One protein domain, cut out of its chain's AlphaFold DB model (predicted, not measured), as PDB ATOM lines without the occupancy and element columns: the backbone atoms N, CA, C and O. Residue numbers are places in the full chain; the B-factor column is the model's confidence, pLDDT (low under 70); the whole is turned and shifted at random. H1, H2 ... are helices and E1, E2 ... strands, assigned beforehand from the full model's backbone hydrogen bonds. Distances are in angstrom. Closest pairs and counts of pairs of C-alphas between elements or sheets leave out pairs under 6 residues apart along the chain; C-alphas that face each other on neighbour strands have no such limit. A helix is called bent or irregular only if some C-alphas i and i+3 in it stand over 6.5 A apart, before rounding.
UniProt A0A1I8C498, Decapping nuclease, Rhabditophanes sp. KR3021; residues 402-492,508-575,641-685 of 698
ATOM      1  N   ILE A 402     124.662 104.246  57.803       70.19
ATOM      2  CA  ILE A 402     123.309 104.827  57.769       70.19
ATOM      3  C   ILE A 402     123.289 106.341  58.031       70.19
ATOM      4  O   ILE A 402     122.337 107.020  57.651       70.19
ATOM      5  N   LYS A 403     124.367 106.940  58.562       58.31
ATOM      6  CA  LYS A 403     124.475 108.410  58.665       58.31
ATOM      7  C   LYS A 403     124.427 109.136  57.310       58.31
ATOM      8  O   LYS A 403     124.399 110.368  57.323       58.31
ATOM      9  N   GLN A 404     124.445 108.411  56.189       52.94
ATOM     10  CA  GLN A 404     124.395 108.931  54.819       52.94
ATOM     11  C   GLN A 404     123.002 108.814  54.162       52.94
ATOM     12  O   GLN A 404     122.757 109.480  53.164       52.94
ATOM     13  N   GLU A 405     122.080 108.029  54.731       57.97
ATOM     14  CA  GLU A 405     120.725 107.771  54.208       57.97
ATOM     15  C   GLU A 405     119.696 108.210  55.267       57.97
ATOM     16  O   GLU A 405     119.127 107.393  55.988       57.97
ATOM     17  N   ARG A 406     119.553 109.530  55.462       56.06
ATOM     18  CA  ARG A 406     118.937 110.104  56.677       56.06
ATOM     19  C   ARG A 406     117.440 110.392  56.622       56.06
ATOM     20  O   ARG A 406     116.883 110.738  57.662       56.06
ATOM     21  N   ASP A 407     116.802 110.280  55.465       53.31
ATOM     22  CA  ASP A 407     115.454 110.815  55.262       53.31
ATOM     23  C   ASP A 407     114.376 109.890  55.865       53.31
ATOM     24  O   ASP A 407     113.724 109.110  55.177       53.31
ATOM     25  N   PHE A 408     114.193 110.036  57.183       63.19
ATOM     26  CA  PHE A 408     113.068 109.554  57.996       63.19
ATOM     27  C   PHE A 408     112.937 108.027  58.144       63.19
ATOM     28  O   PHE A 408     111.927 107.423  57.784       63.19
ATOM     29  N   LEU A 409     113.925 107.394  58.788       80.81
ATOM     30  CA  LEU A 409     113.811 105.995  59.220       80.81
ATOM     31  C   LEU A 409     112.697 105.815  60.264       80.81
ATOM     32  O   LEU A 409     112.746 106.391  61.354       80.81
ATOM     33  N   ASN A 410     111.731 104.950  59.958       85.62
ATOM     34  CA  ASN A 410     110.681 104.533  60.881       85.62
ATOM     35  C   ASN A 410     111.196 103.402  61.798       85.62
ATOM     36  O   ASN A 410     111.800 102.434  61.333       85.62
ATOM     37  N   LEU A 411     110.978 103.510  63.113       88.31
ATOM     38  CA  LEU A 411     111.399 102.496  64.094       88.31
ATOM     39  C   LEU A 411     110.343 101.408  64.363       88.31
ATOM     40  O   LEU A 411     110.619 100.487  65.130       88.31
ATOM     41  N   MET A 412     109.176 101.495  63.718       88.75
ATOM     42  CA  MET A 412     108.081 100.511  63.734       88.75
ATOM     43  C   MET A 412     107.953  99.703  62.431       88.75
ATOM     44  O   MET A 412     107.149  98.776  62.357       88.75
ATOM     45  N   GLU A 413     108.737 100.031  61.402       85.06
ATOM     46  CA  GLU A 413     108.737  99.333  60.112       85.06
ATOM     47  C   GLU A 413     109.123  97.850  60.275       85.06
ATOM     48  O   GLU A 413     110.240  97.552  60.705       85.06
ATOM     49  N   HIS A 414     108.222  96.943  59.874       82.81
ATOM     50  CA  HIS A 414     108.284  95.479  60.045       82.81
ATOM     51  C   HIS A 414     108.090  94.974  61.492       82.81
ATOM     52  O   HIS A 414     108.611  93.915  61.860       82.81
ATOM     53  N   PHE A 415     107.365  95.711  62.347       81.62
ATOM     54  CA  PHE A 415     107.030  95.291  63.724       81.62
ATOM     55  C   PHE A 415     106.192  94.003  63.796       81.62
ATOM     56  O   PHE A 415     106.347  93.216  64.730       81.62
ATOM     57  N   ASP A 416     105.359  93.737  62.792       76.81
ATOM     58  CA  ASP A 416     104.602  92.489  62.618       76.81
ATOM     59  C   ASP A 416     105.507  91.242  62.565       76.81
ATOM     60  O   ASP A 416     105.123  90.162  63.016       76.81
ATOM     61  N   THR A 417     106.747  91.403  62.092       76.00
ATOM     62  CA  THR A 417     107.744  90.325  62.015       76.00
ATOM     63  C   THR A 417     108.474  90.053  63.341       76.00
ATOM     64  O   THR A 417     109.306  89.144  63.404       76.00
ATOM     65  N   PHE A 418     108.202  90.819  64.409       76.25
ATOM     66  CA  PHE A 418     108.986  90.794  65.648       76.25
ATOM     67  C   PHE A 418     108.891  89.466  66.414       76.25
ATOM     68  O   PHE A 418     107.862  89.107  66.992       76.25
ATOM     69  N   VAL A 419     110.019  88.760  66.520       71.12
ATOM     70  CA  VAL A 419     110.104  87.490  67.248       71.12
ATOM     71  C   VAL A 419     110.518  87.723  68.704       71.12
ATOM     72  O   VAL A 419     111.703  87.733  69.059       71.12
ATOM     73  N   ILE A 420     109.496  87.877  69.549       66.25
ATOM     74  CA  ILE A 420     109.583  87.997  71.014       66.25
ATOM     75  C   ILE A 420     110.155  86.715  71.642       66.25
ATOM     76  O   ILE A 420     109.862  85.588  71.223       66.25
ATOM     77  N   LYS A 421     110.962  86.868  72.695       60.81
ATOM     78  CA  LYS A 421     111.604  85.765  73.406       60.81
ATOM     79  C   LYS A 421     110.691  85.182  74.489       60.81
ATOM     80  O   LYS A 421     110.445  85.810  75.510       60.81
ATOM     81  N   LYS A 422     110.285  83.917  74.332       56.62
ATOM     82  CA  LYS A 422     109.577  83.162  75.386       56.62
ATOM     83  C   LYS A 422     110.417  83.056  76.671       56.62
ATOM     84  O   LYS A 422     111.602  82.721  76.602       56.62
ATOM     85  N   ASP A 423     109.793  83.253  77.833       50.22
ATOM     86  CA  ASP A 423     110.477  83.298  79.138       50.22
ATOM     87  C   ASP A 423     111.237  82.016  79.505       50.22
ATOM     88  O   ASP A 423     112.327  82.091  80.073       50.22
ATOM     89  N   GLU A 424     110.750  80.842  79.095       47.47
ATOM     90  CA  GLU A 424     111.470  79.563  79.242       47.47
ATOM     91  C   GLU A 424     112.907  79.663  78.687       47.47
ATOM     92  O   GLU A 424     113.883  79.268  79.330       47.47
ATOM     93  N   VAL A 425     113.055  80.314  77.527       45.75
ATOM     94  CA  VAL A 425     114.335  80.519  76.839       45.75
ATOM     95  C   VAL A 425     115.198  81.570  77.553       45.75
ATOM     96  O   VAL A 425     116.426  81.551  77.420       45.75
ATOM     97  N   ARG A 426     114.613  82.511  78.313       50.91
ATOM     98  CA  ARG A 426     115.353  83.537  79.083       50.91
ATOM     99  C   ARG A 426     116.190  82.888  80.182       50.91
ATOM    100  O   ARG A 426     117.389  83.167  80.273       50.91
ATOM    101  N   ASP A 427     115.590  81.982  80.944       51.47
ATOM    102  CA  ASP A 427     116.266  81.283  82.037       51.47
ATOM    103  C   ASP A 427     117.202  80.183  81.537       51.47
ATOM    104  O   ASP A 427     118.352  80.120  81.979       51.47
ATOM    105  N   ASP A 428     116.791  79.407  80.531       54.44
ATOM    106  CA  ASP A 428     117.685  78.446  79.880       54.44
ATOM    107  C   ASP A 428     118.933  79.130  79.307       54.44
ATOM    108  O   ASP A 428     120.022  78.562  79.363       54.44
ATOM    109  N   THR A 429     118.846  80.378  78.825       56.03
ATOM    110  CA  THR A 429     120.042  81.138  78.408       56.03
ATOM    111  C   THR A 429     121.019  81.334  79.577       56.03
ATOM    112  O   THR A 429     122.223  81.128  79.413       56.03
ATOM    113  N   ARG A 430     120.524  81.713  80.764       58.62
ATOM    114  CA  ARG A 430     121.343  81.960  81.969       58.62
ATOM    115  C   ARG A 430     121.973  80.663  82.489       58.62
ATOM    116  O   ARG A 430     123.179  80.624  82.742       58.62
ATOM    117  N   ILE A 431     121.180  79.595  82.568       61.72
ATOM    118  CA  ILE A 431     121.613  78.254  82.988       61.72
ATOM    119  C   ILE A 431     122.654  77.693  82.006       61.72
ATOM    120  O   ILE A 431     123.685  77.174  82.431       61.72
ATOM    121  N   ASN A 432     122.450  77.858  80.696       59.00
ATOM    122  CA  ASN A 432     123.403  77.404  79.683       59.00
ATOM    123  C   ASN A 432     124.731  78.175  79.708       59.00
ATOM    124  O   ASN A 432     125.760  77.579  79.395       59.00
ATOM    125  N   VAL A 433     124.763  79.455  80.103       60.97
ATOM    126  CA  VAL A 433     126.039  80.158  80.337       60.97
ATOM    127  C   VAL A 433     126.767  79.558  81.542       60.97
ATOM    128  O   VAL A 433     127.933  79.197  81.410       60.97
ATOM    129  N   LEU A 434     126.088  79.359  82.678       62.97
ATOM    130  CA  LEU A 434     126.684  78.717  83.861       62.97
ATOM    131  C   LEU A 434     127.214  77.304  83.554       62.97
ATOM    132  O   LEU A 434     128.344  76.979  83.910       62.97
ATOM    133  N   ASN A 435     126.451  76.496  82.815       62.69
ATOM    134  CA  ASN A 435     126.848  75.136  82.440       62.69
ATOM    135  C   ASN A 435     127.978  75.100  81.388       62.69
ATOM    136  O   ASN A 435     128.773  74.161  81.375       62.69
ATOM    137  N   LYS A 436     128.096  76.120  80.522       59.34
ATOM    138  CA  LYS A 436     129.255  76.300  79.622       59.34
ATOM    139  C   LYS A 436     130.508  76.764  80.371       59.34
ATOM    140  O   LYS A 436     131.615  76.453  79.938       59.34
ATOM    141  N   LEU A 437     130.343  77.493  81.475       57.50
ATOM    142  CA  LEU A 437     131.438  77.916  82.347       57.50
ATOM    143  C   LEU A 437     131.966  76.760  83.210       57.50
ATOM    144  O   LEU A 437     133.166  76.706  83.455       57.50
ATOM    145  N   THR A 438     131.133  75.806  83.638       58.19
ATOM    146  CA  THR A 438     131.590  74.632  84.407       58.19
ATOM    147  C   THR A 438     132.451  73.676  83.569       58.19
ATOM    148  O   THR A 438     131.972  72.697  82.995       58.19
ATOM    149  N   VAL A 439     133.757  73.949  83.519       57.66
ATOM    150  CA  VAL A 439     134.781  73.075  82.931       57.66
ATOM    151  C   VAL A 439     135.093  71.919  83.887       57.66
ATOM    152  O   VAL A 439     135.192  72.119  85.098       57.66
ATOM    153  N   ARG A 440     135.309  70.707  83.351       55.50
ATOM    154  CA  ARG A 440     135.743  69.541  84.145       55.50
ATOM    155  C   ARG A 440     136.952  69.894  85.025       55.50
ATOM    156  O   ARG A 440     137.935  70.450  84.536       55.50
ATOM    157  N   ASN A 441     136.880  69.502  86.295       60.38
ATOM    158  CA  ASN A 441     137.922  69.664  87.315       60.38
ATOM    159  C   ASN A 441     138.240  71.128  87.704       60.38
ATOM    160  O   ASN A 441     139.359  71.412  88.126       60.38
ATOM    161  N   LYS A 442     137.273  72.051  87.590       69.31
ATOM    162  CA  LYS A 442     137.334  73.400  88.183       69.31
ATOM    163  C   LYS A 442     136.018  73.750  88.874       69.31
ATOM    164  O   LYS A 442     134.957  73.380  88.377       69.31
ATOM    165  N   SER A 443     136.076  74.469  89.994       80.38
ATOM    166  CA  SER A 443     134.873  75.029  90.620       80.38
ATOM    167  C   SER A 443     134.346  76.222  89.818       80.38
ATOM    168  O   SER A 443     135.082  76.855  89.052       80.38
ATOM    169  N   LEU A 444     133.075  76.578  90.024       77.69
ATOM    170  CA  LEU A 444     132.492  77.788  89.435       77.69
ATOM    171  C   LEU A 444     133.288  79.045  89.841       77.69
ATOM    172  O   LEU A 444     133.532  79.917  89.008       77.69
ATOM    173  N   LYS A 445     133.770  79.089  91.091       84.19
ATOM    174  CA  LYS A 445     134.609  80.166  91.627       84.19
ATOM    175  C   LYS A 445     135.956  80.293  90.904       84.19
ATOM    176  O   LYS A 445     136.363  81.410  90.595       84.19
ATOM    177  N   ASP A 446     136.615  79.182  90.561       81.94
ATOM    178  CA  ASP A 446     137.883  79.198  89.805       81.94
ATOM    179  C   ASP A 446     137.705  79.765  88.392       81.94
ATOM    180  O   ASP A 446     138.545  80.516  87.886       81.94
ATOM    181  N   VAL A 447     136.602  79.393  87.736       76.19
ATOM    182  CA  VAL A 447     136.275  79.860  86.383       76.19
ATOM    183  C   VAL A 447     135.947  81.351  86.404       76.19
ATOM    184  O   VAL A 447     136.464  82.106  85.580       76.19
ATOM    185  N   LEU A 448     135.175  81.794  87.399       80.31
ATOM    186  CA  LEU A 448     134.816  83.193  87.638       80.31
ATOM    187  C   LEU A 448     135.909  83.997  88.370       80.31
ATOM    188  O   LEU A 448     135.615  85.003  89.012       80.31
ATOM    189  N   LYS A 449     137.180  83.581  88.267       81.12
ATOM    190  CA  LYS A 449     138.361  84.329  88.746       81.12
ATOM    191  C   LYS A 449     138.340  84.685  90.243       81.12
ATOM    192  O   LYS A 449     138.945  85.669  90.659       81.12
ATOM    193  N   GLY A 450     137.679  83.867  91.058       86.00
ATOM    194  CA  GLY A 450     137.558  84.067  92.500       86.00
ATOM    195  C   GLY A 450     136.401  84.973  92.931       86.00
ATOM    196  O   GLY A 450     136.334  85.295  94.116       86.00
ATOM    197  N   ALA A 451     135.506  85.371  92.018       89.50
ATOM    198  CA  ALA A 451     134.345  86.198  92.340       89.50
ATOM    199  C   ALA A 451     133.473  85.594  93.459       89.50
ATOM    200  O   ALA A 451     133.202  84.393  93.480       89.50
ATOM    201  N   GLN A 452     133.019  86.450  94.376       93.50
ATOM    202  CA  GLN A 452     132.002  86.143  95.381       93.50
ATOM    203  C   GLN A 452     130.592  86.191  94.778       93.50
ATOM    204  O   GLN A 452     129.754  85.395  95.188       93.50
ATOM    205  N   PHE A 453     130.337  87.054  93.784       93.38
ATOM    206  CA  PHE A 453     129.025  87.192  93.131       93.38
ATOM    207  C   PHE A 453     129.065  86.944  91.617       93.38
ATOM    208  O   PHE A 453     130.041  87.300  90.952       93.38
ATOM    209  N   TYR A 454     127.974  86.408  91.062       89.12
ATOM    210  CA  TYR A 454     127.757  86.284  89.615       89.12
ATOM    211  C   TYR A 454     126.341  86.678  89.188       89.12
ATOM    212  O   TYR A 454     125.383  86.148  89.733       89.12
ATOM    213  N   GLY A 455     126.180  87.513  88.160       86.25
ATOM    214  CA  GLY A 455     124.843  87.880  87.666       86.25
ATOM    215  C   GLY A 455     124.801  88.401  86.230       86.25
ATOM    216  O   GLY A 455     125.721  88.203  85.432       86.25
ATOM    217  N   SER A 456     123.719  89.097  85.884       86.94
ATOM    218  CA  SER A 456     123.656  89.971  84.704       86.94
ATOM    219  C   SER A 456     123.824  91.429  85.115       86.94
ATOM    220  O   SER A 456     123.276  91.817  86.145       86.94
ATOM    221  N   LEU A 457     124.507  92.246  84.305       84.62
ATOM    222  CA  LEU A 457     124.778  93.653  84.636       84.62
ATOM    223  C   LEU A 457     123.510  94.421  85.033       84.62
ATOM    224  O   LEU A 457     123.519  95.064  86.071       84.62
ATOM    225  N   GLY A 458     122.393  94.240  84.318       86.50
ATOM    226  CA  GLY A 458     121.111  94.876  84.655       86.50
ATOM    227  C   GLY A 458     120.599  94.613  86.083       86.50
ATOM    228  O   GLY A 458     119.947  95.481  86.656       86.50
ATOM    229  N   ALA A 459     120.945  93.475  86.699       88.88
ATOM    230  CA  ALA A 459     120.602  93.195  88.097       88.88
ATOM    231  C   ALA A 459     121.455  94.036  89.064       88.88
ATOM    232  O   ALA A 459     120.922  94.644  89.988       88.88
ATOM    233  N   PHE A 460     122.762  94.155  88.809       90.38
ATOM    234  CA  PHE A 460     123.645  95.052  89.565       90.38
ATOM    235  C   PHE A 460     123.303  96.535  89.318       90.38
ATOM    236  O   PHE A 460     123.329  97.339  90.247       90.38
ATOM    237  N   THR A 461     122.892  96.894  88.096       89.44
ATOM    238  CA  THR A 461     122.381  98.229  87.749       89.44
ATOM    239  C   THR A 461     121.116  98.575  88.537       89.44
ATOM    240  O   THR A 461     121.060  99.663  89.096       89.44
ATOM    241  N   LYS A 462     120.141  97.662  88.676       88.31
ATOM    242  CA  LYS A 462     118.946  97.885  89.520       88.31
ATOM    243  C   LYS A 462     119.297  98.214  90.977       88.31
ATOM    244  O   LYS A 462     118.686  99.105  91.554       88.31
ATOM    245  N   ILE A 463     120.307  97.549  91.549       89.56
ATOM    246  CA  ILE A 463     120.784  97.839  92.913       89.56
ATOM    247  C   ILE A 463     121.416  99.239  92.985       89.56
ATOM    248  O   ILE A 463     121.041 100.036  93.843       89.56
ATOM    249  N   GLY A 464     122.356  99.551  92.082       89.00
ATOM    250  CA  GLY A 464     123.063 100.839  92.078       89.00
ATOM    251  C   GLY A 464     122.150 102.042  91.811       89.00
ATOM    252  O   GLY A 464     122.318 103.088  92.430       89.00
ATOM    253  N   LEU A 465     121.141 101.889  90.945       87.62
ATOM    254  CA  LEU A 465     120.219 102.967  90.564       87.62
ATOM    255  C   LEU A 465     119.042 103.185  91.532       87.62
ATOM    256  O   LEU A 465     118.247 104.091  91.297       87.62
ATOM    257  N   ASN A 466     118.940 102.425  92.631       81.12
ATOM    258  CA  ASN A 466     117.842 102.516  93.612       81.12
ATOM    259  C   ASN A 466     117.601 103.925  94.197       81.12
ATOM    260  O   ASN A 466     116.533 104.177  94.753       81.12
ATOM    261  N   ASN A 467     118.610 104.796  94.155       74.75
ATOM    262  CA  ASN A 467     118.539 106.162  94.673       74.75
ATOM    263  C   ASN A 467     118.352 107.219  93.562       74.75
ATOM    264  O   ASN A 467     118.072 108.368  93.878       74.75
ATOM    265  N   VAL A 468     118.509 106.848  92.284       76.88
ATOM    266  CA  VAL A 468     118.378 107.751  91.115       76.88
ATOM    267  C   VAL A 468     116.978 107.662  90.493       76.88
ATOM    268  O   VAL A 468     116.505 108.595  89.852       76.88
ATOM    269  N   ALA A 469     116.305 106.530  90.692       68.69
ATOM    270  CA  ALA A 469     114.886 106.329  90.434       68.69
ATOM    271  C   ALA A 469     114.336 105.306  91.441       68.69
ATOM    272  O   ALA A 469     115.087 104.734  92.233       68.69
ATOM    273  N   GLN A 470     113.038 105.013  91.372       66.38
ATOM    274  CA  GLN A 470     112.383 103.985  92.188       66.38
ATOM    275  C   GLN A 470     112.018 102.739  91.348       66.38
ATOM    276  O   GLN A 470     110.843 102.404  91.263       66.38
ATOM    277  N   PRO A 471     112.977 102.041  90.698       69.88
ATOM    278  CA  PRO A 471     112.648 100.856  89.913       69.88
ATOM    279  C   PRO A 471     112.158  99.722  90.820       69.88
ATOM    280  O   PRO A 471     112.657  99.571  91.939       69.88
ATOM    281  N   ASP A 472     111.277  98.870  90.296       78.38
ATOM    282  CA  ASP A 472     110.961  97.597  90.938       78.38
ATOM    283  C   ASP A 472     112.207  96.706  91.033       78.38
ATOM    284  O   ASP A 472     112.966  96.507  90.070       78.38
ATOM    285  N   ILE A 473     112.398  96.128  92.215       82.62
ATOM    286  CA  ILE A 473     113.458  95.175  92.519       82.62
ATOM    287  C   ILE A 473     112.781  93.883  92.977       82.62
ATOM    288  O   ILE A 473     112.075  93.870  93.976       82.62
ATOM    289  N   ASN A 474     113.017  92.788  92.259       85.75
ATOM    290  CA  ASN A 474     112.770  91.423  92.727       85.75
ATOM    291  C   ASN A 474     114.029  90.623  92.376       85.75
ATOM    292  O   ASN A 474     114.203  90.163  91.241       85.75
ATOM    293  N   LEU A 475     114.988  90.614  93.305       88.50
ATOM    294  CA  LEU A 475     116.320  90.055  93.098       88.50
ATOM    295  C   LEU A 475     116.574  88.904  94.066       88.50
ATOM    296  O   LEU A 475     116.734  89.095  95.271       88.50
ATOM    297  N   VAL A 476     116.681  87.711  93.494       88.00
ATOM    298  CA  VAL A 476     116.958  86.462  94.194       88.00
ATOM    299  C   VAL A 476     118.458  86.186  94.187       88.00
ATOM    300  O   VAL A 476     119.109  86.160  93.141       88.00
ATOM    301  N   PHE A 477     118.998  85.928  95.372       90.31
ATOM    302  CA  PHE A 477     120.394  85.607  95.616       90.31
ATOM    303  C   PHE A 477     120.516  84.150  96.067       90.31
ATOM    304  O   PHE A 477     119.766  83.691  96.929       90.31
ATOM    305  N   VAL A 478     121.449  83.413  95.464       87.31
ATOM    306  CA  VAL A 478     121.505  81.941  95.502       87.31
ATOM    307  C   VAL A 478     122.945  81.464  95.688       87.31
ATOM    308  O   VAL A 478     123.800  81.757  94.857       87.31
ATOM    309  N   LYS A 479     123.241  80.695  96.741       85.06
ATOM    310  CA  LYS A 479     124.614  80.231  97.026       85.06
ATOM    311  C   LYS A 479     124.905  78.885  96.346       85.06
ATOM    312  O   LYS A 479     124.366  77.852  96.741       85.06
ATOM    313  N   ARG A 480     125.797  78.881  95.350       79.50
ATOM    314  CA  ARG A 480     126.250  77.695  94.600       79.50
ATOM    315  C   ARG A 480     127.772  77.698  94.454       79.50
ATOM    316  O   ARG A 480     128.346  78.695  94.039       79.50
ATOM    317  N   ASP A 481     128.428  76.574  94.750       73.75
ATOM    318  CA  ASP A 481     129.868  76.363  94.500       73.75
ATOM    319  C   ASP A 481     130.776  77.492  95.062       73.75
ATOM    320  O   ASP A 481     131.758  77.900  94.443       73.75
ATOM    321  N   ALA A 482     130.412  78.007  96.248       83.69
ATOM    322  CA  ALA A 482     131.015  79.158  96.941       83.69
ATOM    323  C   ALA A 482     130.948  80.521  96.204       83.69
ATOM    324  O   ALA A 482     131.722  81.429  96.521       83.69
ATOM    325  N   VAL A 483     129.995  80.669  95.276       87.88
ATOM    326  CA  VAL A 483     129.603  81.910  94.585       87.88
ATOM    327  C   VAL A 483     128.121  82.201  94.870       87.88
ATOM    328  O   VAL A 483     127.302  81.284  94.942       87.88
ATOM    329  N   ILE A 484     127.755  83.471  95.025       91.62
ATOM    330  CA  ILE A 484     126.369  83.932  95.151       91.62
ATOM    331  C   ILE A 484     125.878  84.370  93.763       91.62
ATOM    332  O   ILE A 484     126.322  85.376  93.209       91.62
ATOM    333  N   LEU A 485     124.967  83.598  93.176       89.06
ATOM    334  CA  LEU A 485     124.274  83.957  91.943       89.06
ATOM    335  C   LEU A 485     123.253  85.062  92.241       89.06
ATOM    336  O   LEU A 485     122.513  84.951  93.213       89.06
ATOM    337  N   VAL A 486     123.198  86.089  91.395       90.44
ATOM    338  CA  VAL A 486     122.250  87.208  91.441       90.44
ATOM    339  C   VAL A 486     121.310  87.081  90.249       90.44
ATOM    340  O   VAL A 486     121.728  87.204  89.091       90.44
ATOM    341  N   LEU A 487     120.045  86.800  90.536       84.38
ATOM    342  CA  LEU A 487     119.000  86.495  89.568       84.38
ATOM    343  C   LEU A 487     117.888  87.543  89.670       84.38
ATOM    344  O   LEU A 487     117.520  87.961  90.762       84.38
ATOM    345  N   GLU A 488     117.330  87.944  88.531       78.88
ATOM    346  CA  GLU A 488     116.016  88.591  88.518       78.88
ATOM    347  C   GLU A 488     114.964  87.490  88.599       78.88
ATOM    348  O   GLU A 488     114.997  86.591  87.752       78.88
ATOM    349  N   ASP A 489     114.049  87.568  89.562       69.62
ATOM    350  CA  ASP A 489     112.885  86.684  89.593       69.62
ATOM    351  C   ASP A 489     111.672  87.407  88.990       69.62
ATOM    352  O   ASP A 489     111.345  88.536  89.364       69.62
ATOM    353  N   THR A 490     111.034  86.775  88.008       55.03
ATOM    354  CA  THR A 490     109.766  87.230  87.411       55.03
ATOM    355  C   THR A 490     108.566  86.497  88.004       55.03
ATOM    356  O   THR A 490     107.425  86.868  87.732       55.03
ATOM    357  N   PHE A 491     108.810  85.485  88.842       50.88
ATOM    358  CA  PHE A 491     107.804  84.924  89.722       50.88
ATOM    359  C   PHE A 491     107.627  85.884  90.905       50.88
ATOM    360  O   PHE A 491     108.515  86.056  91.746       50.88
ATOM    361  N   GLU A 492     106.474  86.543  90.963       42.41
ATOM    362  CA  GLU A 492     106.018  87.149  92.211       42.41
ATOM    363  C   GLU A 492     105.832  86.042  93.250       42.41
ATOM    364  O   GLU A 492     105.368  84.945  92.935       42.41
ATOM    365  N   HIS A 508     103.408  90.507  77.974       43.62
ATOM    366  CA  HIS A 508     103.962  91.859  77.973       43.62
ATOM    367  C   HIS A 508     102.879  92.817  77.441       43.62
ATOM    368  O   HIS A 508     102.177  92.465  76.479       43.62
ATOM    369  N   SER A 509     102.722  93.995  78.050       56.22
ATOM    370  CA  SER A 509     101.820  95.022  77.518       56.22
ATOM    371  C   SER A 509     102.230  95.373  76.086       56.22
ATOM    372  O   SER A 509     103.401  95.228  75.720       56.22
ATOM    373  N   TYR A 510     101.280  95.811  75.256       60.53
ATOM    374  CA  TYR A 510     101.568  96.177  73.865       60.53
ATOM    375  C   TYR A 510     102.727  97.187  73.794       60.53
ATOM    376  O   TYR A 510     103.735  96.931  73.137       60.53
ATOM    377  N   ASN A 511     102.661  98.229  74.624       66.62
ATOM    378  CA  ASN A 511     103.682  99.267  74.763       66.62
ATOM    379  C   ASN A 511     105.063  98.693  75.153       66.62
ATOM    380  O   ASN A 511     106.082  99.121  74.618       66.62
ATOM    381  N   SER A 512     105.122  97.669  76.017       67.38
ATOM    382  CA  SER A 512     106.388  97.001  76.361       67.38
ATOM    383  C   SER A 512     106.976  96.187  75.203       67.38
ATOM    384  O   SER A 512     108.197  96.066  75.126       67.38
ATOM    385  N   LYS A 513     106.147  95.621  74.314       76.56
ATOM    386  CA  LYS A 513     106.620  94.936  73.096       76.56
ATOM    387  C   LYS A 513     107.156  95.953  72.086       76.56
ATOM    388  O   LYS A 513     108.223  95.738  71.517       76.56
ATOM    389  N   VAL A 514     106.439  97.066  71.925       81.75
ATOM    390  CA  VAL A 514     106.788  98.201  71.060       81.75
ATOM    391  C   VAL A 514     108.138  98.816  71.456       81.75
ATOM    392  O   VAL A 514     109.038  98.879  70.624       81.75
ATOM    393  N   GLU A 515     108.355  99.176  72.726       82.06
ATOM    394  CA  GLU A 515     109.641  99.748  73.173       82.06
ATOM    395  C   GLU A 515     110.821  98.767  73.027       82.06
ATOM    396  O   GLU A 515     111.916  99.172  72.619       82.06
ATOM    397  N   SER A 516     110.610  97.469  73.293       82.38
ATOM    398  CA  SER A 516     111.622  96.433  73.022       82.38
ATOM    399  C   SER A 516     111.962  96.341  71.532       82.38
ATOM    400  O   SER A 516     113.141  96.234  71.186       82.38
ATOM    401  N   TYR A 517     110.964  96.417  70.643       87.81
ATOM    402  CA  TYR A 517     111.191  96.414  69.200       87.81
ATOM    403  C   TYR A 517     111.957  97.648  68.733       87.81
ATOM    404  O   TYR A 517     113.011  97.503  68.119       87.81
ATOM    405  N   ILE A 518     111.483  98.849  69.080       89.62
ATOM    406  CA  ILE A 518     112.100 100.136  68.722       89.62
ATOM    407  C   ILE A 518     113.583 100.150  69.114       89.62
ATOM    408  O   ILE A 518     114.442 100.556  68.329       89.62
ATOM    409  N   GLY A 519     113.905  99.666  70.319       88.75
ATOM    410  CA  GLY A 519     115.284  99.540  70.785       88.75
ATOM    411  C   GLY A 519     116.132  98.574  69.948       88.75
ATOM    412  O   GLY A 519     117.307  98.851  69.710       88.75
ATOM    413  N   LEU A 520     115.561  97.462  69.479       87.19
ATOM    414  CA  LEU A 520     116.263  96.449  68.683       87.19
ATOM    415  C   LEU A 520     116.357  96.804  67.184       87.19
ATOM    416  O   LEU A 520     117.425  96.609  66.604       87.19
ATOM    417  N   LYS A 521     115.317  97.390  66.569       88.56
ATOM    418  CA  LYS A 521     115.350  97.942  65.198       88.56
ATOM    419  C   LYS A 521     116.405  99.050  65.108       88.56
ATOM    420  O   LYS A 521     117.283  98.977  64.248       88.56
ATOM    421  N   PHE A 522     116.435  99.980  66.073       90.50
ATOM    422  CA  PHE A 522     117.492 101.000  66.152       90.50
ATOM    423  C   PHE A 522     118.893 100.400  66.345       90.50
ATOM    424  O   PHE A 522     119.861 100.918  65.800       90.50
ATOM    425  N   VAL A 523     119.037  99.284  67.068       88.56
ATOM    426  CA  VAL A 523     120.324  98.567  67.146       88.56
ATOM    427  C   VAL A 523     120.684  97.912  65.813       88.56
ATOM    428  O   VAL A 523     121.854  97.941  65.439       88.56
ATOM    429  N   SER A 524     119.729  97.356  65.061       84.62
ATOM    430  CA  SER A 524     120.019  96.708  63.771       84.62
ATOM    431  C   SER A 524     120.674  97.662  62.761       84.62
ATOM    432  O   SER A 524     121.595  97.251  62.057       84.62
ATOM    433  N   TYR A 525     120.298  98.946  62.792       85.88
ATOM    434  CA  TYR A 525     120.858 100.017  61.966       85.88
ATOM    435  C   TYR A 525     122.375 100.227  62.147       85.88
ATOM    436  O   TYR A 525     123.092 100.406  61.167       85.88
ATOM    437  N   PHE A 526     122.907 100.136  63.368       85.62
ATOM    438  CA  PHE A 526     124.336 100.390  63.629       85.62
ATOM    439  C   PHE A 526     125.171  99.117  63.802       85.62
ATOM    440  O   PHE A 526     126.288  99.187  64.320       85.62
ATOM    441  N   THR A 527     124.639  97.939  63.444       81.31
ATOM    442  CA  THR A 527     125.276  96.655  63.773       81.31
ATOM    443  C   THR A 527     125.371  95.681  62.603       81.31
ATOM    444  O   THR A 527     124.385  95.081  62.171       81.31
ATOM    445  N   THR A 528     126.608  95.441  62.160       75.44
ATOM    446  CA  THR A 528     126.958  94.361  61.226       75.44
ATOM    447  C   THR A 528     127.709  93.227  61.936       75.44
ATOM    448  O   THR A 528     128.142  93.378  63.075       75.44
ATOM    449  N   GLN A 529     127.859  92.066  61.292       61.81
ATOM    450  CA  GLN A 529     128.624  90.921  61.818       61.81
ATOM    451  C   GLN A 529     129.853  90.548  60.964       61.81
ATOM    452  O   GLN A 529     130.682  89.769  61.425       61.81
ATOM    453  N   ASN A 530     129.984  91.064  59.733       48.38
ATOM    454  CA  ASN A 530     131.149  90.951  58.828       48.38
ATOM    455  C   ASN A 530     131.098  92.137  57.822       48.38
ATOM    456  O   ASN A 530     130.184  92.946  57.891       48.38
ATOM    457  N   GLU A 531     132.015  92.217  56.851       37.72
ATOM    458  CA  GLU A 531     132.125  93.299  55.837       37.72
ATOM    459  C   GLU A 531     130.912  93.485  54.886       37.72
ATOM    460  O   GLU A 531     130.957  94.320  53.986       37.72
ATOM    461  N   ASN A 532     129.821  92.733  55.065       43.72
ATOM    462  CA  ASN A 532     128.592  92.891  54.285       43.72
ATOM    463  C   ASN A 532     127.595  93.791  55.030       43.72
ATOM    464  O   ASN A 532     127.303  93.556  56.206       43.72
ATOM    465  N   ARG A 533     127.015  94.759  54.313       50.53
ATOM    466  CA  ARG A 533     125.895  95.588  54.780       50.53
ATOM    467  C   ARG A 533     124.682  94.710  55.126       50.53
ATOM    468  O   ARG A 533     124.387  93.749  54.414       50.53
ATOM    469  N   ARG A 534     124.004  95.019  56.234       55.84
ATOM    470  CA  ARG A 534     122.813  94.293  56.713       55.84
ATOM    471  C   ARG A 534     121.564  94.755  55.958       55.84
ATOM    472  O   ARG A 534     121.497  95.917  55.571       55.84
ATOM    473  N   ASN A 535     120.587  93.868  55.775       61.22
ATOM    474  CA  ASN A 535     119.278  94.247  55.252       61.22
ATOM    475  C   ASN A 535     118.375  94.759  56.390       61.22
ATOM    476  O   ASN A 535     118.395  94.198  57.486       61.22
ATOM    477  N   PHE A 536     117.589  95.810  56.147       69.50
ATOM    478  CA  PHE A 536     116.721  96.424  57.167       69.50
ATOM    479  C   PHE A 536     115.297  95.844  57.187       69.50
ATOM    480  O   PHE A 536     114.579  96.029  58.175       69.50
ATOM    481  N   ASP A 537     114.955  95.059  56.157       68.56
ATOM    482  CA  ASP A 537     113.761  94.202  56.100       68.56
ATOM    483  C   ASP A 537     113.938  92.852  56.823       68.56
ATOM    484  O   ASP A 537     113.005  92.050  56.888       68.56
ATOM    485  N   ASP A 538     115.135  92.552  57.345       67.19
ATOM    486  CA  ASP A 538     115.362  91.318  58.102       67.19
ATOM    487  C   ASP A 538     114.580  91.364  59.437       67.19
ATOM    488  O   ASP A 538     114.754  92.314  60.209       67.19
ATOM    489  N   PRO A 539     113.769  90.336  59.770       69.75
ATOM    490  CA  PRO A 539     112.999  90.314  61.011       69.75
ATOM    491  C   PRO A 539     113.851  90.499  62.269       69.75
ATOM    492  O   PRO A 539     114.954  89.958  62.390       69.75
ATOM    493  N   ILE A 540     113.312  91.223  63.247       73.81
ATOM    494  CA  ILE A 540     113.984  91.479  64.523       73.81
ATOM    495  C   ILE A 540     113.715  90.327  65.503       73.81
ATOM    496  O   ILE A 540     112.572  89.924  65.714       73.81
ATOM    497  N   PHE A 541     114.770  89.819  66.151       68.44
ATOM    498  CA  PHE A 541     114.703  88.692  67.090       68.44
ATOM    499  C   PHE A 541     115.216  89.086  68.485       68.44
ATOM    500  O   PHE A 541     116.416  89.262  68.689       68.44
ATOM    501  N   GLU A 542     114.347  89.103  69.498       65.06
ATOM    502  CA  GLU A 542     114.743  89.371  70.898       65.06
ATOM    503  C   GLU A 542     115.618  88.242  71.499       65.06
ATOM    504  O   GLU A 542     116.307  88.387  72.516       65.06
ATOM    505  N   ALA A 543     115.639  87.072  70.858       51.75
ATOM    506  CA  ALA A 543     116.522  85.978  71.243       51.75
ATOM    507  C   ALA A 543     118.016  86.290  71.006       51.75
ATOM    508  O   ALA A 543     118.856  85.811  71.779       51.75
ATOM    509  N   GLU A 544     118.346  87.089  69.985       52.53
ATOM    510  CA  GLU A 544     119.706  87.257  69.463       52.53
ATOM    511  C   GLU A 544     120.524  88.286  70.243       52.53
ATOM    512  O   GLU A 544     120.509  89.486  69.988       52.53
ATOM    513  N   HIS A 545     121.292  87.796  71.215       65.81
ATOM    514  CA  HIS A 545     122.080  88.642  72.101       65.81
ATOM    515  C   HIS A 545     123.521  88.143  72.235       65.81
ATOM    516  O   HIS A 545     123.779  87.172  72.956       65.81
ATOM    517  N   PHE A 546     124.470  88.856  71.620       68.44
ATOM    518  CA  PHE A 546     125.894  88.692  71.918       68.44
ATOM    519  C   PHE A 546     126.169  89.087  73.374       68.44
ATOM    520  O   PHE A 546     125.680  90.108  73.874       68.44
ATOM    521  N   ARG A 547     126.923  88.243  74.089       72.06
ATOM    522  CA  ARG A 547     127.176  88.406  75.525       72.06
ATOM    523  C   ARG A 547     128.655  88.311  75.846       72.06
ATOM    524  O   ARG A 547     129.292  87.300  75.565       72.06
ATOM    525  N   ARG A 548     129.167  89.346  76.510       72.00
ATOM    526  CA  ARG A 548     130.496  89.351  77.135       72.00
ATOM    527  C   ARG A 548     130.350  89.018  78.620       72.00
ATOM    528  O   ARG A 548     129.316  89.304  79.226       72.00
ATOM    529  N   ILE A 549     131.384  88.409  79.192       73.94
ATOM    530  CA  ILE A 549     131.510  88.194  80.636       73.94
ATOM    531  C   ILE A 549     132.699  89.019  81.108       73.94
ATOM    532  O   ILE A 549     133.793  88.904  80.554       73.94
ATOM    533  N   PHE A 550     132.460  89.837  82.122       77.25
ATOM    534  CA  PHE A 550     133.455  90.685  82.760       77.25
ATOM    535  C   PHE A 550     133.640  90.261  84.222       77.25
ATOM    536  O   PHE A 550     132.806  89.558  84.800       77.25
ATOM    537  N   TYR A 551     134.740  90.714  84.814       82.12
ATOM    538  CA  TYR A 551     135.116  90.494  86.208       82.12
ATOM    539  C   TYR A 551     135.668  91.821  86.734       82.12
ATOM    540  O   TYR A 551     136.434  92.469  86.025       82.12
ATOM    541  N   THR A 552     135.295  92.231  87.944       84.25
ATOM    542  CA  THR A 552     135.876  93.412  88.599       84.25
ATOM    543  C   THR A 552     135.873  93.263  90.118       84.25
ATOM    544  O   THR A 552     135.212  92.374  90.660       84.25
ATOM    545  N   THR A 553     136.594  94.147  90.799       86.75
ATOM    546  CA  THR A 553     136.560  94.291  92.256       86.75
ATOM    547  C   THR A 553     135.861  95.600  92.603       86.75
ATOM    548  O   THR A 553     136.290  96.665  92.168       86.75
ATOM    549  N   LEU A 554     134.795  95.530  93.399       84.94
ATOM    550  CA  LEU A 554     134.227  96.687  94.078       84.94
ATOM    551  C   LEU A 554     135.061  96.931  95.338       84.94
ATOM    552  O   LEU A 554     134.946  96.191  96.315       84.94
ATOM    553  N   MET A 555     135.922  97.941  95.277       82.00
ATOM    554  CA  MET A 555     136.773  98.359  96.389       82.00
ATOM    555  C   MET A 555     136.058  99.456  97.182       82.00
ATOM    556  O   MET A 555     135.490 100.377  96.589       82.00
ATOM    557  N   LYS A 556     136.140  99.412  98.511       80.62
ATOM    558  CA  LYS A 556     135.777 100.534  99.384       80.62
ATOM    559  C   LYS A 556     136.918 100.764 100.372       80.62
ATOM    560  O   LYS A 556     137.551  99.820 100.831       80.62
ATOM    561  N   LYS A 557     137.215 102.034 100.657       74.75
ATOM    562  CA  LYS A 557     138.330 102.406 101.533       74.75
ATOM    563  C   LYS A 557     138.108 101.841 102.943       74.75
ATOM    564  O   LYS A 557     137.026 102.014 103.496       74.75
ATOM    565  N   ASP A 558     139.156 101.233 103.496       76.75
ATOM    566  CA  ASP A 558     139.209 100.662 104.850       76.75
ATOM    567  C   ASP A 558     138.183  99.521 105.100       76.75
ATOM    568  O   ASP A 558     137.774  99.286 106.235       76.75
ATOM    569  N   ASP A 559     137.769  98.813 104.040       81.38
ATOM    570  CA  ASP A 559     136.657  97.844 104.002       81.38
ATOM    571  C   ASP A 559     137.021  96.619 103.108       81.38
ATOM    572  O   ASP A 559     138.062  96.635 102.449       81.38
ATOM    573  N   GLU A 560     136.223  95.537 103.067       85.31
ATOM    574  CA  GLU A 560     136.582  94.328 102.278       85.31
ATOM    575  C   GLU A 560     136.198  94.416 100.784       85.31
ATOM    576  O   GLU A 560     135.026  94.510 100.425       85.31
ATOM    577  N   ASP A 561     137.182  94.246  99.896       89.25
ATOM    578  CA  ASP A 561     137.004  94.053  98.448       89.25
ATOM    579  C   ASP A 561     135.943  92.993  98.072       89.25
ATOM    580  O   ASP A 561     136.131  91.796  98.314       89.25
ATOM    581  N   ILE A 562     134.891  93.392  97.341       91.31
ATOM    582  CA  ILE A 562     133.931  92.445  96.742       91.31
ATOM    583  C   ILE A 562     134.313  92.153  95.291       91.31
ATOM    584  O   ILE A 562     134.186  93.001  94.407       91.31
ATOM    585  N   LYS A 563     134.701  90.916  94.996       89.19
ATOM    586  CA  LYS A 563     134.958  90.447  93.629       89.19
ATOM    587  C   LYS A 563     133.656  89.988  92.986       89.19
ATOM    588  O   LYS A 563     133.000  89.072  93.485       89.19
ATOM    589  N   ILE A 564     133.295  90.582  91.852       88.75
ATOM    590  CA  ILE A 564     132.078  90.247  91.109       88.75
ATOM    591  C   ILE A 564     132.405  89.837  89.671       88.75
ATOM    592  O   ILE A 564     133.321  90.372  89.045       88.75
ATOM    593  N   ALA A 565     131.622  88.911  89.130       84.88
ATOM    594  CA  ALA A 565     131.607  88.574  87.713       84.88
ATOM    595  C   ALA A 565     130.199  88.796  87.146       84.88
ATOM    596  O   ALA A 565     129.199  88.609  87.838       84.88
ATOM    597  N   TYR A 566     130.086  89.232  85.896       84.31
ATOM    598  CA  TYR A 566     128.787  89.616  85.348       84.31
ATOM    599  C   TYR A 566     128.713  89.452  83.835       84.31
ATOM    600  O   TYR A 566     129.673  89.669  83.097       84.31
ATOM    601  N   SER A 567     127.528  89.049  83.385       79.19
ATOM    602  CA  SER A 567     127.177  88.898  81.977       79.19
ATOM    603  C   SER A 567     126.498  90.163  81.444       79.19
ATOM    604  O   SER A 567     125.582  90.713  82.060       79.19
ATOM    605  N   VAL A 568     126.950  90.618  80.279       77.75
ATOM    606  CA  VAL A 568     126.532  91.875  79.643       77.75
ATOM    607  C   VAL A 568     125.994  91.561  78.255       77.75
ATOM    608  O   VAL A 568     126.708  90.969  77.447       77.75
ATOM    609  N   VAL A 569     124.763  91.983  77.957       78.06
ATOM    610  CA  VAL A 569     124.287  92.080  76.568       78.06
ATOM    611  C   VAL A 569     125.019  93.238  75.908       78.06
ATOM    612  O   VAL A 569     124.939  94.362  76.387       78.06
ATOM    613  N   THR A 570     125.763  92.959  74.843       78.56
ATOM    614  CA  THR A 570     126.561  93.963  74.129       78.56
ATOM    615  C   THR A 570     125.913  94.220  72.775       78.56
ATOM    616  O   THR A 570     125.825  93.288  71.979       78.56
ATOM    617  N   ASN A 571     125.451  95.452  72.524       86.31
ATOM    618  CA  ASN A 571     124.784  95.810  71.267       86.31
ATOM    619  C   ASN A 571     125.742  95.674  70.076       86.31
ATOM    620  O   ASN A 571     125.410  95.006  69.106       86.31
ATOM    621  N   CYS A 572     126.944  96.245  70.193       85.31
ATOM    622  CA  CYS A 572     128.095  95.974  69.331       85.31
ATOM    623  C   CYS A 572     129.410  96.369  70.013       85.31
ATOM    624  O   CYS A 572     129.420  96.850  71.153       85.31
ATOM    625  N   VAL A 573     130.521  96.140  69.315       83.12
ATOM    626  CA  VAL A 573     131.835  96.694  69.647       83.12
ATOM    627  C   VAL A 573     132.307  97.693  68.598       83.12
ATOM    628  O   VAL A 573     132.004  97.559  67.414       83.12
ATOM    629  N   ASP A 574     133.086  98.669  69.041       83.25
ATOM    630  CA  ASP A 574     133.886  99.542  68.186       83.25
ATOM    631  C   ASP A 574     134.953  98.680  67.463       83.25
ATOM    632  O   ASP A 574     135.667  97.926  68.135       83.25
ATOM    633  N   PRO A 575     135.037  98.703  66.117       81.00
ATOM    634  CA  PRO A 575     135.854  97.751  65.357       81.00
ATOM    635  C   PRO A 575     137.365  97.989  65.473       81.00
ATOM    636  O   PRO A 575     138.134  97.057  65.246       81.00
ATOM    637  N   ASP A 641     128.500 109.224  90.821       83.38
ATOM    638  CA  ASP A 641     129.250 107.974  90.692       83.38
ATOM    639  C   ASP A 641     129.395 107.258  92.048       83.38
ATOM    640  O   ASP A 641     129.181 106.047  92.166       83.38
ATOM    641  N   GLN A 642     129.722 108.027  93.094       84.06
ATOM    642  CA  GLN A 642     129.963 107.531  94.446       84.06
ATOM    643  C   GLN A 642     128.701 106.945  95.091       84.06
ATOM    644  O   GLN A 642     128.793 105.902  95.735       84.06
ATOM    645  N   GLU A 643     127.529 107.559  94.919       84.31
ATOM    646  CA  GLU A 643     126.274 107.051  95.491       84.31
ATOM    647  C   GLU A 643     125.868 105.712  94.871       84.31
ATOM    648  O   GLU A 643     125.540 104.771  95.599       84.31
ATOM    649  N   MET A 644     125.947 105.594  93.541       86.56
ATOM    650  CA  MET A 644     125.609 104.356  92.829       86.56
ATOM    651  C   MET A 644     126.562 103.213  93.200       86.56
ATOM    652  O   MET A 644     126.111 102.102  93.500       86.56
ATOM    653  N   TYR A 645     127.873 103.486  93.246       85.25
ATOM    654  CA  TYR A 645     128.869 102.520  93.715       85.25
ATOM    655  C   TYR A 645     128.651 102.127  95.179       85.25
ATOM    656  O   TYR A 645     128.658 100.938  95.499       85.25
ATOM    657  N   GLN A 646     128.435 103.098  96.071       87.00
ATOM    658  CA  GLN A 646     128.270 102.840  97.499       87.00
ATOM    659  C   GLN A 646     126.990 102.047  97.784       87.00
ATOM    660  O   GLN A 646     127.015 101.147  98.625       87.00
ATOM    661  N   LYS A 647     125.892 102.318  97.065       88.19
ATOM    662  CA  LYS A 647     124.648 101.547  97.176       88.19
ATOM    663  C   LYS A 647     124.852 100.098  96.732       88.19
ATOM    664  O   LYS A 647     124.491  99.185  97.473       88.19
ATOM    665  N   LEU A 648     125.487  99.890  95.574       91.06
ATOM    666  CA  LEU A 648     125.824  98.559  95.064       91.06
ATOM    667  C   LEU A 648     126.720  97.782  96.042       91.06
ATOM    668  O   LEU A 648     126.399  96.645  96.384       91.06
ATOM    669  N   TYR A 649     127.800  98.399  96.525       92.25
ATOM    670  CA  TYR A 649     128.716  97.795  97.495       92.25
ATOM    671  C   TYR A 649     127.992  97.397  98.788       92.25
ATOM    672  O   TYR A 649     128.067  96.243  99.206       92.25
ATOM    673  N   THR A 650     127.251  98.325  99.408       90.62
ATOM    674  CA  THR A 650     126.596  98.083 100.702       90.62
ATOM    675  C   THR A 650     125.551  96.975 100.607       90.62
ATOM    676  O   THR A 650     125.533  96.085 101.454       90.62
ATOM    677  N   THR A 651     124.712  96.967  99.566       91.50
ATOM    678  CA  THR A 651     123.724  95.893  99.382       91.50
ATOM    679  C   THR A 651     124.392  94.533  99.155       91.50
ATOM    680  O   THR A 651     123.916  93.536  99.695       91.50
ATOM    681  N   LEU A 652     125.513  94.470  98.425       93.62
ATOM    682  CA  LEU A 652     126.243  93.213  98.242       93.62
ATOM    683  C   LEU A 652     126.954  92.744  99.524       93.62
ATOM    684  O   LEU A 652     126.904  91.546  99.798       93.62
ATOM    685  N   GLN A 653     127.529  93.630 100.354       92.12
ATOM    686  CA  GLN A 653     128.050  93.214 101.670       92.12
ATOM    687  C   GLN A 653     126.939  92.682 102.584       92.12
ATOM    688  O   GLN A 653     127.120  91.631 103.192       92.12
ATOM    689  N   ILE A 654     125.774  93.342 102.644       91.00
ATOM    690  CA  ILE A 654     124.640  92.881 103.466       91.00
ATOM    691  C   ILE A 654     124.207  91.469 103.044       91.00
ATOM    692  O   ILE A 654     124.086  90.582 103.887       91.00
ATOM    693  N   VAL A 655     124.035  91.217 101.740       92.50
ATOM    694  CA  VAL A 655     123.675  89.872 101.257       92.50
ATOM    695  C   VAL A 655     124.788  88.851 101.521       92.50
ATOM    696  O   VAL A 655     124.488  87.712 101.874       92.50
ATOM    697  N   LYS A 656     126.066  89.231 101.381       92.19
ATOM    698  CA  LYS A 656     127.202  88.351 101.698       92.19
ATOM    699  C   LYS A 656     127.179  87.934 103.172       92.19
ATOM    700  O   LYS A 656     127.201  86.735 103.441       92.19
ATOM    701  N   ALA A 657     127.056  88.895 104.091       90.69
ATOM    702  CA  ALA A 657     127.002  88.654 105.532       90.69
ATOM    703  C   ALA A 657     125.868  87.685 105.902       90.69
ATOM    704  O   ALA A 657     126.105  86.688 106.577       90.69
ATOM    705  N   GLN A 658     124.670  87.867 105.339       89.88
ATOM    706  CA  GLN A 658     123.529  86.968 105.565       89.88
ATOM    707  C   GLN A 658     123.758  85.528 105.060       89.88
ATOM    708  O   GLN A 658     123.143  84.589 105.560       89.88
ATOM    709  N   PHE A 659     124.670  85.317 104.105       89.00
ATOM    710  CA  PHE A 659     125.116  83.986 103.676       89.00
ATOM    711  C   PHE A 659     126.302  83.429 104.484       89.00
ATOM    712  O   PHE A 659     126.702  82.285 104.246       89.00
ATOM    713  N   GLU A 660     126.886  84.199 105.399       88.69
ATOM    714  CA  GLU A 660     128.035  83.822 106.234       88.69
ATOM    715  C   GLU A 660     127.609  83.625 107.701       88.69
ATOM    716  O   GLU A 660     127.920  82.590 108.289       88.69
ATOM    717  N   GLU A 661     126.780  84.526 108.234       87.56
ATOM    718  CA  GLU A 661     126.092  84.432 109.533       87.56
ATOM    719  C   GLU A 661     125.095  83.265 109.592       87.56
ATOM    720  O   GLU A 661     124.815  82.720 110.663       87.56
ATOM    721  N   HIS A 662     124.548  82.854 108.442       84.44
ATOM    722  CA  HIS A 662     123.588  81.755 108.338       84.44
ATOM    723  C   HIS A 662     124.075  80.686 107.342       84.44
ATOM    724  O   HIS A 662     123.626  80.654 106.195       84.44
ATOM    725  N   PRO A 663     124.950  79.743 107.756       78.00
ATOM    726  CA  PRO A 663     125.490  78.698 106.873       78.00
ATOM    727  C   PRO A 663     124.444  77.773 106.227       78.00
ATOM    728  O   PRO A 663     124.740  77.112 105.233       78.00
ATOM    729  N   HIS A 664     123.228  77.719 106.783       79.25
ATOM    730  CA  HIS A 664     122.090  76.972 106.239       79.25
ATOM    731  C   HIS A 664     121.202  77.793 105.287       79.25
ATOM    732  O   HIS A 664     120.296  77.229 104.676       79.25
ATOM    733  N   CYS A 665     121.449  79.098 105.132       78.75
ATOM    734  CA  CYS A 665     120.776  79.928 104.139       78.75
ATOM    735  C   CYS A 665     121.168  79.484 102.722       78.75
ATOM    736  O   CYS A 665     122.352  79.399 102.382       78.75
ATOM    737  N   GLN A 666     120.166  79.219 101.883       73.12
ATOM    738  CA  GLN A 666     120.357  78.871 100.468       73.12
ATOM    739  C   GLN A 666     119.830  79.960  99.525       73.12
ATOM    740  O   GLN A 666     120.202  79.978  98.350       73.12
ATOM    741  N   PHE A 667     118.989  80.861 100.037       83.12
ATOM    742  CA  PHE A 667     118.204  81.808  99.258       83.12
ATOM    743  C   PHE A 667     117.944  83.090 100.067       83.12
ATOM    744  O   PHE A 667     117.459  83.035 101.198       83.12
ATOM    745  N   VAL A 668     118.209  84.248  99.464       86.75
ATOM    746  CA  VAL A 668     117.789  85.569  99.965       86.75
ATOM    747  C   VAL A 668     117.045  86.271  98.833       86.75
ATOM    748  O   VAL A 668     117.539  86.275  97.709       86.75
ATOM    749  N   ASN A 669     115.884  86.867  99.101       86.75
ATOM    750  CA  ASN A 669     115.198  87.739  98.142       86.75
ATOM    751  C   ASN A 669     115.258  89.196  98.618       86.75
ATOM    752  O   ASN A 669     115.006  89.471  99.793       86.75
ATOM    753  N   LEU A 670     115.578  90.111  97.705       87.31
ATOM    754  CA  LEU A 670     115.441  91.552  97.879       87.31
ATOM    755  C   LEU A 670     114.270  92.045  97.023       87.31
ATOM    756  O   LEU A 670     114.359  92.065  95.793       87.31
ATOM    757  N   THR A 671     113.197  92.463  97.691       83.31
ATOM    758  CA  THR A 671     111.972  92.988  97.077       83.31
ATOM    759  C   THR A 671     111.810  94.479  97.349       83.31
ATOM    760  O   THR A 671     111.986  94.915  98.486       83.31
ATOM    761  N   LYS A 672     111.434  95.247  96.331       81.62
ATOM    762  CA  LYS A 672     111.036  96.654  96.422       81.62
ATOM    763  C   LYS A 672     110.041  96.960  95.302       81.62
ATOM    764  O   LYS A 672     110.345  96.632  94.155       81.62
ATOM    765  N   LYS A 673     108.915  97.601  95.606       76.25
ATOM    766  CA  LYS A 673     107.984  98.138  94.597       76.25
ATOM    767  C   LYS A 673     108.355  99.561  94.161       76.25
ATOM    768  O   LYS A 673     109.019 100.304  94.887       76.25
ATOM    769  N   HIS A 674     107.858  99.975  93.001       64.06
ATOM    770  CA  HIS A 674     107.749 101.384  92.626       64.06
ATOM    771  C   HIS A 674     107.063 102.205  93.745       64.06
ATOM    772  O   HIS A 674     106.229 101.682  94.481       64.06
ATOM    773  N   LYS A 675     107.436 103.484  93.903       63.38
ATOM    774  CA  LYS A 675     107.077 104.372  95.037       63.38
ATOM    775  C   LYS A 675     107.644 103.988  96.429       63.38
ATOM    776  O   LYS A 675     107.737 104.867  97.281       63.38
ATOM    777  N   GLU A 676     108.136 102.766  96.676       71.00
ATOM    778  CA  GLU A 676     108.825 102.438  97.945       71.00
ATOM    779  C   GLU A 676     110.216 103.110  98.055       71.00
ATOM    780  O   GLU A 676     110.918 103.345  97.064       71.00
ATOM    781  N   THR A 677     110.673 103.376  99.285       64.75
ATOM    782  CA  THR A 677     112.013 103.935  99.579       64.75
ATOM    783  C   THR A 677     113.004 102.888 100.110       64.75
ATOM    784  O   THR A 677     114.206 102.968  99.835       64.75
ATOM    785  N   VAL A 678     112.506 101.878 100.828       71.06
ATOM    786  CA  VAL A 678     113.281 100.809 101.482       71.06
ATOM    787  C   VAL A 678     113.324  99.558 100.598       71.06
ATOM    788  O   VAL A 678     112.345  99.229  99.944       71.06
ATOM    789  N   ILE A 679     114.453  98.839 100.583       76.00
ATOM    790  CA  ILE A 679     114.534  97.500  99.974       76.00
ATOM    791  C   ILE A 679     114.256  96.468 101.067       76.00
ATOM    792  O   ILE A 679     115.032  96.353 102.016       76.00
ATOM    793  N   ASN A 680     113.180  95.700 100.921       77.19
ATOM    794  CA  ASN A 680     112.791  94.655 101.861       77.19
ATOM    795  C   ASN A 680     113.585  93.367 101.590       77.19
ATOM    796  O   ASN A 680     113.462  92.768 100.521       77.19
ATOM    797  N   GLY A 681     114.396  92.930 102.555       78.12
ATOM    798  CA  GLY A 681     115.152  91.677 102.483       78.12
ATOM    799  C   GLY A 681     114.460  90.533 103.224       78.12
ATOM    800  O   GLY A 681     114.048  90.700 104.369       78.12
ATOM    801  N   LYS A 682     114.352  89.359 102.592       79.00
ATOM    802  CA  LYS A 682     113.807  88.134 103.202       79.00
ATOM    803  C   LYS A 682     114.763  86.955 103.002       79.00
ATOM    804  O   LYS A 682     115.153  86.649 101.874       79.00
ATOM    805  N   VAL A 683     115.123  86.286 104.095       76.94
ATOM    806  CA  VAL A 683     116.045  85.137 104.131       76.94
ATOM    807  C   VAL A 683     115.247  83.836 104.203       76.94
ATOM    808  O   VAL A 683     114.316  83.732 104.998       76.94
ATOM    809  N   PHE A 684     115.613  82.828 103.404       74.31
ATOM    810  CA  PHE A 684     114.928  81.535 103.384       74.31
ATOM    811  C   PHE A 684     115.922  80.361 103.437       74.31
ATOM    812  O   PHE A 684     116.914  80.295 102.705       74.31
ATOM    813  N   LEU A 685     115.611  79.374 104.282       71.12
ATOM    814  CA  LEU A 685     116.389  78.135 104.421       71.12
ATOM    815  C   LEU A 685     116.250  77.203 103.204       71.12
ATOM    816  O   LEU A 685     117.146  76.413 102.917       71.12
TER     817      LEU A 685
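Overview. This is residues 402 to 492, 508 to 575 and 641 to 685 of the 698 residues of the protein "Decapping nuclease" of Rhabditophanes sp. KR3021 (UniProt A0A1I8C498). What is the main shape? A twisted sheet of seven strands curls round H3 and H5, which cover one of its faces, while H4 stands away from it towards the other end of the longest axis, among the unnamed stretches 402 to 422 and 526 to 546. H1 only grazes the sheet, and short H2 is beside its strands. What makes it up? The printed part has 204 residues with five named helices and seven named strands, a mixed class, in the order H1 H2 E1 H3 E2 E3 H4 E4 E5 H5 E6 E7; the mixed sheet runs E4 E5 E1 E3 E2 E6 E7. How compact is it? It is only just compact, close to loose, with a radius of gyration of the C-alphas of 19.6 A and spans of 60 by 46 by 35 A.

Along the chain. Where are the strands? They are E4, residues 547 to 554, 21.5 A; E5, 562 to 569, 22.4 A; E1, 453 to 456; E3, 483 to 488; E2, 473 to 480, 21.8 A; E6, 667 to 672; and E7, 680 to 684, which ends with C-alpha 684 at (114.928, 81.535, 103.384). Where are the helices? They are H5, residues 641 to 658, 26.4 A; H3, 457 to 467; H1, 423 to 437, 21.9 A, from C-alpha 423 at (110.477, 83.298, 79.138); H2, 444 to 447; and H4, 510 to 525, 23.0 A.

Arrangement. How do the strands pair? E1 is parallel to E5, with N 565 and O 453 2.9 A apart, and to E3, with N 486 and O 454 2.7 A apart. The hairpins E4 and E5, E2 and E3, and E6 and E7 are antiparallel, with N 554 and O 562 at 2.8 A, N 485 and O 478 at 2.8 A, and N 680 and O 671 at 2.8 A; E2 and E6 are antiparallel too, with N 477 and O 668 at 2.8 A. What is on the sheet? H3 and H5 are on one face, making two layers, helices on one face of a sheet. With its residues 643 to 651 alone, H5 touches H3, the closest C-alphas being those of Gly 464 and Met 644, 4.4 A apart; their lines are only just about perpendicular, at 71 degrees. What of the other helices? H1 only grazes the sheet with residues 427 to 434, and is close to but not clearly touching H2, the closest C-alphas being those of Leu 437 and Val 447, 6.6 A apart. H2 is over none of the strands; H4 is not on the sheet and touches no helix. Are the helix backbones whole? Every O i to N i+4 pair is within hydrogen-bond range in H1, H4 and H5, but 6 of 7 in H3, which is irregular, with C-alphas 464 and 467 7.5 A apart; H2 is too short for such a pair.

Size, cuts and confidence. How large is it? The two C-alphas farthest apart, those of Asp 407 and Pro 663, are 61.6 A apart. Where is it cut, and which link is long? Residues 493 to 507 and 576 to 640 are not printed, with C-alpha gaps of 15.1 A and 28.1 A; H4 to E4 is a long link of 21 residues. Where is confidence low? The mean pLDDT of the printed part is 76.1, and 61 residues are under 70, among them 420 to 442 and 529 to 539.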